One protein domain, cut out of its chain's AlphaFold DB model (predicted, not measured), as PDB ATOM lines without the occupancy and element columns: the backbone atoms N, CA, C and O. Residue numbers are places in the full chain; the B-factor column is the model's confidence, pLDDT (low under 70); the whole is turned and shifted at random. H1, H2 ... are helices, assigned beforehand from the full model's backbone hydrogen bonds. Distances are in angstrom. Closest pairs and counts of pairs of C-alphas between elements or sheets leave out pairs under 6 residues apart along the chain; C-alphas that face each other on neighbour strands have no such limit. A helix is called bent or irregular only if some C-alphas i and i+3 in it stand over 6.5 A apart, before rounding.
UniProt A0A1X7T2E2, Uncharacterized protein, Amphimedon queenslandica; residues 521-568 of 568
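This is residues 521 to 568 of the 568 residues of an uncharacterized protein of Amphimedon queenslandica (UniProt A0A1X7T2E2). One long helix, H1, makes the length of the model; at its end the chain turns sharply into a short helix, H2, which folds back, and a tail without named elements runs back from there. Residues 522 to 528 at the start of this shape and 562 to 568 of the tail stick out. The 48 printed residues, with H1 then H2 and no named strand, are all helix by class and loose, with a radius of gyration of the C-alphas of 13.2 A; the flat outline spans 36 by 27 by 13 A.

H1, residues 523 to 544, is 31.0 A long and begins at C-alpha 523 (-16.678, 9.430, -14.081). H2, residues 546 to 555, ends at C-alpha 555 (-3.349, 12.814, 9.941). It is irregular: C-alphas 551 and 554 are 7.9 A apart.

H1 touches H2 with residues 541 to 543 alone; the closest C-alphas, of Val 542 and Asp 549, are 4.6 A apart. They run opposite ways at a steep tilt of 50 degrees. O i to N i+4 pairs within hydrogen-bond range number 17 of 18 in H1 and 3 of 6 in H2.

The C-alphas farthest apart, of Thr 522 and Thr 550, are 37.7 A apart. The printed part has no cut, and H1 to H2 is a tight link. Residues 567 to 568 are under 70 in pLDDT.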
ATOM      1  N   PRO A 521     -21.410  15.629 -14.999       82.81
ATOM      2  CA  PRO A 521     -20.231  15.018 -14.390       82.81
ATOM      3  C   PRO A 521     -19.649  13.898 -15.255       82.81
ATOM      4  O   PRO A 521     -20.381  13.067 -15.800       82.81
ATOM      5  N   THR A 522     -18.322  13.857 -15.366       85.56
ATOM      6  CA  THR A 522     -17.625  12.681 -15.897       85.56
ATOM      7  C   THR A 522     -17.351  11.687 -14.767       85.56
ATOM      8  O   THR A 522     -17.287  12.078 -13.604       85.56
ATOM      9  N   ALA A 523     -17.084  10.418 -15.091       89.12
ATOM     10  CA  ALA A 523     -16.678   9.430 -14.081       89.12
ATOM     11  C   ALA A 523     -15.433   9.875 -13.275       89.12
ATOM     12  O   ALA A 523     -15.328   9.597 -12.088       89.12
ATOM     13  N   ASN A 524     -14.530  10.649 -13.892       90.50
ATOM     14  CA  ASN A 524     -13.382  11.262 -13.219       90.50
ATOM     15  C   ASN A 524     -13.792  12.370 -12.224       90.50
ATOM     16  O   ASN A 524     -13.080  12.621 -11.253       90.50
ATOM     17  N   ASP A 525     -14.914  13.053 -12.446       86.06
ATOM     18  CA  ASP A 525     -15.452  14.024 -11.489       86.06
ATOM     19  C   ASP A 525     -16.199  13.329 -10.346       86.06
ATOM     20  O   ASP A 525     -16.072  13.774  -9.207       86.06
ATOM     21  N   ASP A 526     -16.869  12.203 -10.613       90.00
ATOM     22  CA  ASP A 526     -17.433  11.324  -9.580       90.00
ATOM     23  C   ASP A 526     -16.331  10.717  -8.691       90.00
ATOM     24  O   ASP A 526     -16.424  10.787  -7.464       90.00
ATOM     25  N   ASP A 527     -15.240  10.204  -9.275       93.44
ATOM     26  CA  ASP A 527     -14.073   9.701  -8.535       93.44
ATOM     27  C   ASP A 527     -13.481  10.788  -7.620       93.44
ATOM     28  O   ASP A 527     -13.273  10.573  -6.422       93.44
ATOM     29  N   ARG A 528     -13.279  12.000  -8.156       89.25
ATOM     30  CA  ARG A 528     -12.763  13.153  -7.396       89.25
ATOM     31  C   ARG A 528     -13.755  13.652  -6.344       89.25
ATOM     32  O   ARG A 528     -13.337  14.107  -5.279       89.25
ATOM     33  N   LEU A 529     -15.061  13.558  -6.594       90.25
ATOM     34  CA  LEU A 529     -16.098  13.833  -5.599       90.25
ATOM     35  C   LEU A 529     -16.036  12.810  -4.458       90.25
ATOM     36  O   LEU A 529     -16.059  13.200  -3.293       90.25
ATOM     37  N   VAL A 530     -15.866  11.523  -4.768       94.12
ATOM     38  CA  VAL A 530     -15.680  10.451  -3.779       94.12
ATOM     39  C   VAL A 530     -14.393  10.647  -2.965       94.12
ATOM     40  O   VAL A 530     -14.408  10.442  -1.751       94.12
ATOM     41  N   GLU A 531     -13.288  11.092  -3.569       92.62
ATOM     42  CA  GLU A 531     -12.072  11.483  -2.834       92.62
ATOM     43  C   GLU A 531     -12.308  12.663  -1.881       92.62
ATOM     44  O   GLU A 531     -11.969  12.582  -0.698       92.62
ATOM     45  N   ASN A 532     -12.966  13.721  -2.354       92.38
ATOM     46  CA  ASN A 532     -13.314  14.882  -1.533       92.38
ATOM     47  C   ASN A 532     -14.264  14.519  -0.376       92.38
ATOM     48  O   ASN A 532     -14.095  15.006   0.744       92.38
ATOM     49  N   ILE A 533     -15.228  13.622  -0.608       93.88
ATOM     50  CA  ILE A 533     -16.164  13.143   0.418       93.88
ATOM     51  C   ILE A 533     -15.443  12.328   1.499       93.88
ATOM     52  O   ILE A 533     -15.756  12.515   2.675       93.88
ATOM     53  N   LYS A 534     -14.438  11.499   1.164       94.12
ATOM     54  CA  LYS A 534     -13.611  10.794   2.173       94.12
ATOM     55  C   LYS A 534     -12.948  11.779   3.145       94.12
ATOM     56  O   LYS A 534     -12.931  11.533   4.348       94.12
ATOM     57  N   ILE A 535     -12.449  12.905   2.628       94.06
ATOM     58  CA  ILE A 535     -11.808  13.967   3.420       94.06
ATOM     59  C   ILE A 535     -12.820  14.707   4.316       94.06
ATOM     60  O   ILE A 535     -12.479  15.127   5.420       94.06
ATOM     61  N   ILE A 536     -14.070  14.865   3.875       94.44
ATOM     62  CA  ILE A 536     -15.140  15.442   4.707       94.44
ATOM     63  C   ILE A 536     -15.566  14.447   5.799       94.44
ATOM     64  O   ILE A 536     -15.714  14.833   6.958       94.44
ATOM     65  N   PHE A 537     -15.699  13.161   5.464       96.12
ATOM     66  CA  PHE A 537     -16.070  12.114   6.419       96.12
ATOM     67  C   PHE A 537     -15.031  11.909   7.526       96.12
ATOM     68  O   PHE A 537     -15.421  11.708   8.673       96.12
ATOM     69  N   SER A 538     -13.727  11.984   7.229       94.88
ATOM     70  CA  SER A 538     -12.692  11.840   8.263       94.88
ATOM     71  C   SER A 538     -12.725  12.973   9.294       94.88
ATOM     72  O   SER A 538     -12.573  12.699  10.482       94.88
ATOM     73  N   ARG A 539     -13.025  14.213   8.873       95.44
ATOM     74  CA  ARG A 539     -13.281  15.340   9.790       95.44
ATOM     75  C   ARG A 539     -14.504  15.071  10.664       95.44
ATOM     76  O   ARG A 539     -14.387  15.111  11.879       95.44
ATOM     77  N   ILE A 540     -15.638  14.692  10.064       95.31
ATOM     78  CA  ILE A 540     -16.879  14.395  10.806       95.31
ATOM     79  C   ILE A 540     -16.658  13.288  11.848       95.31
ATOM     80  O   ILE A 540     -17.130  13.416  12.976       95.31
ATOM     81  N   LEU A 541     -15.937  12.214  11.507       95.81
ATOM     82  CA  LEU A 541     -15.622  11.132  12.448       95.81
ATOM     83  C   LEU A 541     -14.797  11.623  13.643       95.81
ATOM     84  O   LEU A 541     -15.018  11.160  14.755       95.81
ATOM     85  N   VAL A 542     -13.882  12.565  13.430       95.38
ATOM     86  CA  VAL A 542     -13.032  13.139  14.481       95.38
ATOM     87  C   VAL A 542     -13.805  14.145  15.335       95.38
ATOM     88  O   VAL A 542     -13.847  13.989  16.552       95.38
ATOM     89  N   ASP A 543     -14.521  15.080  14.706       94.88
ATOM     90  CA  ASP A 543     -15.350  16.091  15.377       94.88
ATOM     91  C   ASP A 543     -16.466  15.465  16.245       94.88
ATOM     92  O   ASP A 543     -16.931  16.082  17.205       94.88
ATOM     93  N   THR A 544     -16.926  14.247  15.914       96.06
ATOM     94  CA  THR A 544     -18.048  13.573  16.601       96.06
ATOM     95  C   THR A 544     -17.661  12.385  17.485       96.06
ATOM     96  O   THR A 544     -18.430  12.048  18.389       96.06
ATOM     97  N   LEU A 545     -16.502  11.744  17.280       95.81
ATOM     98  CA  LEU A 545     -16.068  10.570  18.047       95.81
ATOM     99  C   LEU A 545     -14.707  10.844  18.718       95.81
ATOM    100  O   LEU A 545     -13.671  10.719  18.065       95.81
ATOM    101  N   PRO A 546     -14.655  11.098  20.044       94.50
ATOM    102  CA  PRO A 546     -13.409  11.412  20.757       94.50
ATOM    103  C   PRO A 546     -12.294  10.360  20.626       94.50
ATOM    104  O   PRO A 546     -11.115  10.674  20.765       94.50
ATOM    105  N   MET A 547     -12.647   9.101  20.335       95.75
ATOM    106  CA  MET A 547     -11.673   8.044  20.040       95.75
ATOM    107  C   MET A 547     -10.909   8.293  18.731       95.75
ATOM    108  O   MET A 547      -9.752   7.894  18.634       95.75
ATOM    109  N   PHE A 548     -11.520   8.936  17.734       93.94
ATOM    110  CA  PHE A 548     -10.845   9.278  16.484       93.94
ATOM    111  C   PHE A 548      -9.995  10.543  16.641       93.94
ATOM    112  O   PHE A 548      -8.846  10.537  16.212       93.94
ATOM    113  N   ASP A 549     -10.495  11.566  17.340       94.25
ATOM    114  CA  ASP A 549      -9.716  12.760  17.712       94.25
ATOM    115  C   ASP A 549      -8.417  12.408  18.460       94.25
ATOM    116  O   ASP A 549      -7.323  12.784  18.043       94.25
ATOM    117  N   THR A 550      -8.517  11.567  19.494       95.25
ATOM    118  CA  THR A 550      -7.368  11.165  20.330       95.25
ATOM    119  C   THR A 550      -6.267  10.418  19.556       95.25
ATOM    120  O   THR A 550      -5.123  10.411  19.999       95.25
ATOM    121  N   ASN A 551      -6.595   9.755  18.438       95.38
ATOM    122  CA  ASN A 551      -5.686   8.822  17.752       95.38
ATOM    123  C   ASN A 551      -5.340   9.192  16.298       95.38
ATOM    124  O   ASN A 551      -4.435   8.574  15.744       95.38
ATOM    125  N   PHE A 552      -6.066  10.126  15.672       94.38
ATOM    126  CA  PHE A 552      -5.926  10.439  14.242       94.38
ATOM    127  C   PHE A 552      -6.033  11.938  13.906       94.38
ATOM    128  O   PHE A 552      -6.059  12.281  12.725       94.38
ATOM    129  N   SER A 553      -6.118  12.839  14.894       91.38
ATOM    130  CA  SER A 553      -6.204  14.295  14.662       91.38
ATOM    131  C   SER A 553      -5.011  14.874  13.889       91.38
ATOM    132  O   SER A 553      -5.161  15.855  13.165       91.38
ATOM    133  N   ASP A 554      -3.847  14.233  13.973       94.12
ATOM    134  CA  ASP A 554      -2.596  14.601  13.307       94.12
ATOM    135  C   ASP A 554      -2.542  14.256  11.805       94.12
ATOM    136  O   ASP A 554      -1.773  14.872  11.065       94.12
ATOM    137  N   ILE A 555      -3.361  13.307  11.334       92.75
ATOM    138  CA  ILE A 555      -3.349  12.814   9.941       92.75
ATOM    139  C   ILE A 555      -4.505  13.339   9.066       92.75
ATOM    140  O   ILE A 555      -4.668  12.902   7.921       92.75
ATOM    141  N   ILE A 556      -5.327  14.268   9.562       92.94
ATOM    142  CA  ILE A 556      -6.509  14.770   8.838       92.94
ATOM    143  C   ILE A 556      -6.133  15.847   7.822       92.94
ATOM    144  O   ILE A 556      -5.514  16.866   8.123       92.94
ATOM    145  N   CYS A 557      -6.639  15.698   6.598       91.38
ATOM    146  CA  CYS A 557      -6.577  16.757   5.601       91.38
ATOM    147  C   CYS A 557      -7.650  17.835   5.876       91.38
ATOM    148  O   CYS A 557      -8.786  17.741   5.403       91.38
ATOM    149  N   HIS A 558      -7.310  18.876   6.645       86.00
ATOM    150  CA  HIS A 558      -8.240  19.962   7.009       86.00
ATOM    151  C   HIS A 558      -8.719  20.830   5.826       86.00
ATOM    152  O   HIS A 558      -9.779  21.448   5.917       86.00
ATOM    153  N   HIS A 559      -8.012  20.828   4.687       86.00
ATOM    154  CA  HIS A 559      -8.385  21.592   3.488       86.00
ATOM    155  C   HIS A 559      -8.294  20.734   2.222       86.00
ATOM    156  O   HIS A 559      -7.256  20.144   1.940       86.00
ATOM    157  N   ILE A 560      -9.372  20.698   1.430       89.12
ATOM    158  CA  ILE A 560      -9.346  20.087   0.093       89.12
ATOM    159  C   ILE A 560      -8.563  21.032  -0.822       89.12
ATOM    160  O   ILE A 560      -8.956  22.188  -0.996       89.12
ATOM    161  N   GLN A 561      -7.449  20.569  -1.391       82.12
ATOM    162  CA  GLN A 561      -6.591  21.415  -2.221       82.12
ATOM    163  C   GLN A 561      -7.235  21.682  -3.586       82.12
ATOM    164  O   GLN A 561      -7.358  20.793  -4.429       82.12
ATOM    165  N   HIS A 562      -7.628  22.932  -3.826       77.00
ATOM    166  CA  HIS A 562      -8.102  23.366  -5.136       77.00
ATOM    167  C   HIS A 562      -6.929  23.662  -6.089       77.00
ATOM    168  O   HIS A 562      -5.867  24.117  -5.666       77.00
ATOM    169  N   ARG A 563      -7.128  23.486  -7.405       76.81
ATOM    170  CA  ARG A 563      -6.090  23.695  -8.441       76.81
ATOM    171  C   ARG A 563      -5.461  25.100  -8.416       76.81
ATOM    172  O   ARG A 563      -4.326  25.251  -8.845       76.81
ATOM    173  N   ARG A 564      -6.192  26.097  -7.903       72.69
ATOM    174  CA  ARG A 564      -5.771  27.504  -7.762       72.69
ATOM    175  C   ARG A 564      -5.476  27.928  -6.312       72.69
ATOM    176  O   ARG A 564      -5.493  29.111  -6.010       72.69
ATOM    177  N   TYR A 565      -5.193  26.995  -5.398       71.94
ATOM    178  CA  TYR A 565      -4.934  27.297  -3.973       71.94
ATOM    179  C   TYR A 565      -3.688  28.184  -3.716       71.94
ATOM    180  O   TYR A 565      -3.446  28.587  -2.590       71.94
ATOM    181  N   LYS A 566      -2.880  28.491  -4.742       72.12
ATOM    182  CA  LYS A 566      -1.758  29.450  -4.669       72.12
ATOM    183  C   LYS A 566      -2.100  30.852  -5.204       72.12
ATOM    184  O   LYS A 566      -1.220  31.703  -5.257       72.12
ATOM    185  N   GLU A 567      -3.333  31.057  -5.665       62.81
ATOM    186  CA  GLU A 567      -3.851  32.316  -6.232       62.81
ATOM    187  C   GLU A 567      -4.845  33.009  -5.273       62.81
ATOM    188  O   GLU A 567      -5.467  34.004  -5.643       62.81
ATOM    189  N   MET A 568      -5.010  32.461  -4.061       41.66
ATOM    190  CA  MET A 568      -5.830  32.950  -2.943       41.66
ATOM    191  C   MET A 568      -4.976  32.998  -1.675       41.66
ATOM    192  O   MET A 568      -5.252  33.882  -0.840       41.66
TER     193      MET A 568